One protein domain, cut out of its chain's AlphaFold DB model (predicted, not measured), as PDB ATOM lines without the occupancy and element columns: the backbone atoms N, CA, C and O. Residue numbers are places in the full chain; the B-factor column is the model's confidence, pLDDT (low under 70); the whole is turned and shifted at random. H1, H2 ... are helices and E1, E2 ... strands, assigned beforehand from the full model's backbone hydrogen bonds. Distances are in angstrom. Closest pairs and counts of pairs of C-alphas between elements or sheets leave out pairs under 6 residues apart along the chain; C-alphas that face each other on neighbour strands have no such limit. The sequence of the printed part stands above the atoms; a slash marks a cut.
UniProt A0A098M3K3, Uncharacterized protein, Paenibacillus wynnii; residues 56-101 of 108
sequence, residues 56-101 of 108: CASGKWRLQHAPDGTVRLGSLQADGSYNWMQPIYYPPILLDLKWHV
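What this domain is: This is residues 56 to 101 of the 108 residues of an uncharacterized protein of Paenibacillus wynnii (UniProt A0A098M3K3). A small twisted sheet of four antiparallel strands, E1 to E4, zigzags from one edge to the other, and the stretch after E4 swings out past one face of the sheet through the short helix H1 and returns to the edge strand E1. H1 stands off from the sheet, and residues 100 to 101 pair with residues 56 to 57 of E1, so that the last printed residues end beside the first. The printed part has 46 residues, with named elements in the order E1 E2 E3 E4 H1, and the sheet's order is the same as the strands' order along the chain. The class is mostly strand, though only 22 of the 46 printed residues are in named elements. The whole is compact, with a radius of gyration of the C-alphas of 10.5 A and spans of 26 by 25 by 19 A.

How they stand to each other: The edge strand E1, residues 56 to 58, and the inner strand E2, residues 61 to 65, form a hairpin at 170 degrees between their directions. The C-alphas of Ala 57 and Arg 62 face each other at 4.2 A, and N 58 and O 61 are 2.9 A apart, within hydrogen-bond range. E2 forms another hairpin with the inner strand E3, residues 71 to 76, at 150 degrees. Here the C-alphas of His 65 and Val 71 face each other at 4.6 A, and N 72 and O 64 are 2.8 A apart, within hydrogen-bond range. E3 forms a third hairpin with the edge strand E4, residues 82 to 85, at 145 degrees. The C-alphas of Gly 74 and Trp 84 face each other at 4.4 A, and N 85 and O 73 are 2.9 A apart, within hydrogen-bond range. E1 to E4 make a meander, each strand the antiparallel neighbour of the one before. From edge to edge the strands' lines turn by 70 degrees. The helix H1, residues 92 to 95, is not on the sheet, with 2 pairs of C-alphas within 10 A. H1 is apart from E2, but only just, at 8.3 A. H1 is too short for any O i to N i+4 pair, and its one O i to N i+3 pair is within range.

Where its parts are: E1 begins at C-alpha 56, (128.123, 180.852, 201.763). E2 is 13.9 A long from first to last C-alpha, and E3, the longest strand by residues, is 16.1 A long and begins at C-alpha 71, (119.411, 178.593, 195.749). E4 measures 9.5 A, and H1 ends at C-alpha 95, (128.246, 168.012, 201.242).

The domain as a whole: The C-alphas of Gly 69 and Ala 78 are the two farthest apart, at 28.1 A, while those of Cys 56 and Val 101 are 4.5 A apart. The printed part has no cut, and none of its links is long. The mean pLDDT of the printed part is 89.9, and no printed residue is under 70.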
ATOM      1  N   CYS A  56     127.128 181.778 201.228       92.19
ATOM      2  CA  CYS A  56     128.123 180.852 201.763       92.19
ATOM      3  C   CYS A  56     129.139 180.462 200.690       92.19
ATOM      4  O   CYS A  56     128.794 180.374 199.510       92.19
ATOM      5  N   ALA A  57     130.391 180.218 201.069       93.00
ATOM      6  CA  ALA A  57     131.434 179.788 200.140       93.00
ATOM      7  C   ALA A  57     132.316 178.675 200.709       93.00
ATOM      8  O   ALA A  57     132.433 178.514 201.920       93.00
ATOM      9  N   SER A  58     132.921 177.912 199.799       92.19
ATOM     10  CA  SER A  58     133.964 176.931 200.088       92.19
ATOM     11  C   SER A  58     134.856 176.742 198.861       92.19
ATOM     12  O   SER A  58     134.427 176.240 197.815       92.19
ATOM     13  N   GLY A  59     136.110 177.174 198.960       90.69
ATOM     14  CA  GLY A  59     137.061 177.216 197.858       90.69
ATOM     15  C   GLY A  59     136.499 177.979 196.659       90.69
ATOM     16  O   GLY A  59     136.230 179.173 196.722       90.69
ATOM     17  N   LYS A  60     136.307 177.274 195.540       93.31
ATOM     18  CA  LYS A  60     135.742 177.852 194.308       93.31
ATOM     19  C   LYS A  60     134.215 177.920 194.292       93.31
ATOM     20  O   LYS A  60     133.641 178.451 193.343       93.31
ATOM     21  N   TRP A  61     133.564 177.288 195.261       94.56
ATOM     22  CA  TRP A  61     132.119 177.131 195.283       94.56
ATOM     23  C   TRP A  61     131.474 178.213 196.120       94.56
ATOM     24  O   TRP A  61     132.000 178.623 197.153       94.56
ATOM     25  N   ARG A  62     130.296 178.637 195.680       93.44
ATOM     26  CA  ARG A  62     129.475 179.608 196.385       93.44
ATOM     27  C   ARG A  62     128.012 179.217 196.297       93.44
ATOM     28  O   ARG A  62     127.555 178.787 195.244       93.44
ATOM     29  N   LEU A  63     127.288 179.373 197.392       92.88
ATOM     30  CA  LEU A  63     125.852 179.176 197.479       92.88
ATOM     31  C   LEU A  63     125.206 180.482 197.906       92.88
ATOM     32  O   LEU A  63     125.694 181.156 198.812       92.88
ATOM     33  N   GLN A  64     124.123 180.854 197.240       92.19
ATOM     34  CA  GLN A  64     123.408 182.075 197.568       92.19
ATOM     35  C   GLN A  64     121.954 181.988 197.113       92.19
ATOM     36  O   GLN A  64     121.636 181.360 196.101       92.19
ATOM     37  N   HIS A  65     121.075 182.645 197.863       91.12
ATOM     38  CA  HIS A  65     119.678 182.803 197.501       91.12
ATOM     39  C   HIS A  65     119.513 183.797 196.339       91.12
ATOM     40  O   HIS A  65     120.044 184.911 196.370       91.12
ATOM     41  N   ALA A  66     118.766 183.400 195.317       88.25
ATOM     42  CA  ALA A  66     118.386 184.245 194.197       88.25
ATOM     43  C   ALA A  66     117.072 184.997 194.485       88.25
ATOM     44  O   ALA A  66     116.279 184.577 195.336       88.25
ATOM     45  N   PRO A  67     116.794 186.103 193.766       86.00
ATOM     46  CA  PRO A  67     115.556 186.870 193.939       86.00
ATOM     47  C   PRO A  67     114.266 186.070 193.700       86.00
ATOM     48  O   PRO A  67     113.205 186.450 194.184       86.00
ATOM     49  N   ASP A  68     114.351 184.967 192.957       88.12
ATOM     50  CA  ASP A  68     113.229 184.089 192.616       88.12
ATOM     51  C   ASP A  68     112.885 183.051 193.700       88.12
ATOM     52  O   ASP A  68     111.996 182.225 193.491       88.12
ATOM     53  N   GLY A  69     113.564 183.070 194.853       85.12
ATOM     54  CA  GLY A  69     113.324 182.100 195.927       85.12
ATOM     55  C   GLY A  69     114.187 180.839 195.853       85.12
ATOM     56  O   GLY A  69     114.023 179.943 196.676       85.12
ATOM     57  N   THR A  70     115.061 180.721 194.850       88.62
ATOM     58  CA  THR A  70     115.878 179.519 194.632       88.62
ATOM     59  C   THR A  70     117.293 179.690 195.172       88.62
ATOM     60  O   THR A  70     117.800 180.800 195.301       88.62
ATOM     61  N   VAL A  71     117.973 178.579 195.455       89.50
ATOM     62  CA  VAL A  71     119.411 178.593 195.749       89.50
ATOM     63  C   VAL A  71     120.190 178.415 194.452       89.50
ATOM     64  O   VAL A  71     119.886 177.528 193.650       89.50
ATOM     65  N   ARG A  72     121.217 179.242 194.250       93.06
ATOM     66  CA  ARG A  72     122.157 179.124 193.134       93.06
ATOM     67  C   ARG A  72     123.507 178.637 193.626       93.06
ATOM     68  O   ARG A  72     124.010 179.100 194.646       93.06
ATOM     69  N   LEU A  73     124.085 177.718 192.861       93.88
ATOM     70  CA  LEU A  73     125.453 177.252 193.009       93.88
ATOM     71  C   LEU A  73     126.324 177.983 191.987       93.88
ATOM     72  O   LEU A  73     126.112 177.857 190.782       93.88
ATOM     73  N   GLY A  74     127.288 178.743 192.483       93.56
ATOM     74  CA  GLY A  74     128.294 179.440 191.703       93.56
ATOM     75  C   GLY A  74     129.611 178.674 191.697       93.56
ATOM     76  O   GLY A  74     130.070 178.225 192.748       93.56
ATOM     77  N   SER A  75     130.244 178.570 190.529       93.56
ATOM     78  CA  SER A  75     131.651 178.173 190.402       93.56
ATOM     79  C   SER A  75     132.482 179.372 189.974       93.56
ATOM     80  O   SER A  75     132.253 179.916 188.889       93.56
ATOM     81  N   LEU A  76     133.480 179.724 190.783       91.81
ATOM     82  CA  LEU A  76     134.468 180.745 190.456       91.81
ATOM     83  C   LEU A  76     135.218 180.365 189.171       91.81
ATOM     84  O   LEU A  76     135.654 179.221 189.010       91.81
ATOM     85  N   GLN A  77     135.339 181.327 188.265       90.06
ATOM     86  CA  GLN A  77     136.093 181.235 187.021       90.06
ATOM     87  C   GLN A  77     137.450 181.942 187.165       90.06
ATOM     88  O   GLN A  77     137.676 182.721 188.092       90.06
ATOM     89  N   ALA A  78     138.366 181.693 186.226       81.69
ATOM     90  CA  ALA A  78     139.697 182.310 186.228       81.69
ATOM     91  C   ALA A  78     139.664 183.842 186.062       81.69
ATOM     92  O   ALA A  78     140.585 184.530 186.496       81.69
ATOM     93  N   ASP A  79     138.599 184.382 185.465       82.19
ATOM     94  CA  ASP A  79     138.381 185.825 185.318       82.19
ATOM     95  C   ASP A  79     137.760 186.484 186.566       82.19
ATOM     96  O   ASP A  79     137.538 187.694 186.578       82.19
ATOM     97  N   GLY A  80     137.492 185.703 187.618       83.00
ATOM     98  CA  GLY A  80     136.898 186.161 188.874       83.00
ATOM     99  C   GLY A  80     135.375 186.242 188.867       83.00
ATOM    100  O   GLY A  80     134.774 186.517 189.906       83.00
ATOM    101  N   SER A  81     134.737 185.966 187.729       89.44
ATOM    102  CA  SER A  81     133.288 185.825 187.656       89.44
ATOM    103  C   SER A  81     132.828 184.501 188.271       89.44
ATOM    104  O   SER A  81     133.598 183.551 188.444       89.44
ATOM    105  N   TYR A  82     131.540 184.428 188.596       91.56
ATOM    106  CA  TYR A  82     130.892 183.178 188.971       91.56
ATOM    107  C   TYR A  82     129.984 182.722 187.839       91.56
ATOM    108  O   TYR A  82     129.117 183.465 187.384       91.56
ATOM    109  N   ASN A  83     130.150 181.469 187.426       92.25
ATOM    110  CA  ASN A  83     129.149 180.797 186.612       92.25
ATOM    111  C   ASN A  83     128.076 180.220 187.540       92.25
ATOM    112  O   ASN A  83     128.390 179.363 188.373       92.25
ATOM    113  N   TRP A  84     126.839 180.698 187.406       93.50
ATOM    114  CA  TRP A  84     125.722 180.360 188.283       93.50
ATOM    115  C   TRP A  84     124.796 179.318 187.660       93.50
ATOM    116  O   TRP A  84     124.376 179.428 186.511       93.50
ATOM    117  N   MET A  85     124.396 178.334 188.461       92.56
ATOM    118  CA  MET A  85     123.380 177.352 188.091       92.56
ATOM    119  C   MET A  85     122.379 177.134 189.224       92.56
ATOM    120  O   MET A  85     122.706 177.318 190.395       92.56
ATOM    121  N   GLN A  86     121.162 176.707 188.885       92.12
ATOM    122  CA  GLN A  86     120.213 176.176 189.863       92.12
ATOM    123  C   GLN A  86     120.386 174.655 189.941       92.12
ATOM    124  O   GLN A  86     120.032 173.956 188.985       92.12
ATOM    125  N   PRO A  87     120.956 174.112 191.026       87.12
ATOM    126  CA  PRO A  87     121.082 172.673 191.176       87.12
ATOM    127  C   PRO A  87     119.714 172.037 191.457       87.12
ATOM    128  O   PRO A  87     118.951 172.518 192.288       87.12
ATOM    129  N   ILE A  88     119.423 170.918 190.787       85.81
ATOM    130  CA  ILE A  88     118.315 170.016 191.166       85.81
ATOM    131  C   ILE A  88     118.777 169.073 192.292       85.81
ATOM    132  O   ILE A  88     117.996 168.699 193.161       85.81
ATOM    133  N   TYR A  89     120.072 168.735 192.300       85.25
ATOM    134  CA  TYR A  89     120.767 168.020 193.367       85.25
ATOM    135  C   TYR A  89     122.159 168.620 193.552       85.25
ATOM    136  O   TYR A  89     122.787 169.046 192.577       85.25
ATOM    137  N   TYR A  90     122.667 168.603 194.782       85.81
ATOM    138  CA  TYR A  90     124.048 168.981 195.058       85.81
ATOM    139  C   TYR A  90     124.987 167.798 194.786       85.81
ATOM    140  O   TYR A  90     124.724 166.694 195.271       85.81
ATOM    141  N   PRO A  91     126.084 167.994 194.030       86.81
ATOM    142  CA  PRO A  91     127.135 166.991 193.920       86.81
ATOM    143  C   PRO A  91     127.607 166.546 195.317       86.81
ATOM    144  O   PRO A  91     127.897 167.420 196.135       86.81
ATOM    145  N   PRO A  92     127.744 165.233 195.603       88.94
ATOM    146  CA  PRO A  92     128.068 164.744 196.949       88.94
ATOM    147  C   PRO A  92     129.325 165.366 197.556       88.94
ATOM    148  O   PRO A  92     129.357 165.641 198.747       88.94
ATOM    149  N   ILE A  93     130.322 165.674 196.721       88.12
ATOM    150  CA  ILE A  93     131.558 166.323 197.164       88.12
ATOM    151  C   ILE A  93     131.321 167.667 197.862       88.12
ATOM    152  O   ILE A  93     132.113 168.035 198.716       88.12
ATOM    153  N   LEU A  94     130.237 168.382 197.538       90.06
ATOM    154  CA  LEU A  94     129.886 169.657 198.174       90.06
ATOM    155  C   LEU A  94     129.375 169.484 199.610       90.06
ATOM    156  O   LEU A  94     129.492 170.407 200.414       90.06
ATOM    157  N   LEU A  95     128.820 168.312 199.930       89.25
ATOM    158  CA  LEU A  95     128.246 168.012 201.242       89.25
ATOM    159  C   LEU A  95     129.331 167.829 202.311       89.25
ATOM    160  O   LEU A  95     129.098 168.121 203.483       89.25
ATOM    161  N   ASP A  96     130.514 167.380 201.888       89.06
ATOM    162  CA  ASP A  96     131.672 167.138 202.753       89.06
ATOM    163  C   ASP A  96     132.551 168.386 202.942       89.06
ATOM    164  O   ASP A  96     133.464 168.388 203.774       89.06
ATOM    165  N   LEU A  97     132.293 169.452 202.178       90.44
ATOM    166  CA  LEU A  97     133.044 170.698 202.290       90.44
ATOM    167  C   LEU A  97     132.747 171.421 203.606       90.44
ATOM    168  O   LEU A  97     131.669 171.308 204.196       90.44
ATOM    169  N   LYS A  98     133.736 172.200 204.049       89.62
ATOM    170  CA  LYS A  98     133.572 173.199 205.102       89.62
ATOM    171  C   LYS A  98     133.229 174.522 204.458       89.62
ATOM    172  O   LYS A  98     133.928 174.948 203.539       89.62
ATOM    173  N   TRP A  99     132.153 175.123 204.931       91.50
ATOM    174  CA  TRP A  99     131.621 176.345 204.364       91.50
ATOM    175  C   TRP A  99     131.661 177.475 205.379       91.50
ATOM    176  O   TRP A  99     131.600 177.235 206.587       91.50
ATOM    177  N   HIS A 100     131.737 178.703 204.886       90.44
ATOM    178  CA  HIS A 100     131.713 179.905 205.709       90.44
ATOM    179  C   HIS A 100     130.862 180.994 205.067       90.44
ATOM    180  O   HIS A 100     130.728 181.080 203.843       90.44
ATOM    181  N   VAL A 101     130.306 181.851 205.922       90.06
ATOM    182  CA  VAL A 101     129.464 182.976 205.508       90.06
ATOM    183  C   VAL A 101     130.305 184.031 204.793       90.06
ATOM    184  O   VAL A 101     131.392 184.397 205.242       90.06
TER     185      VAL A 101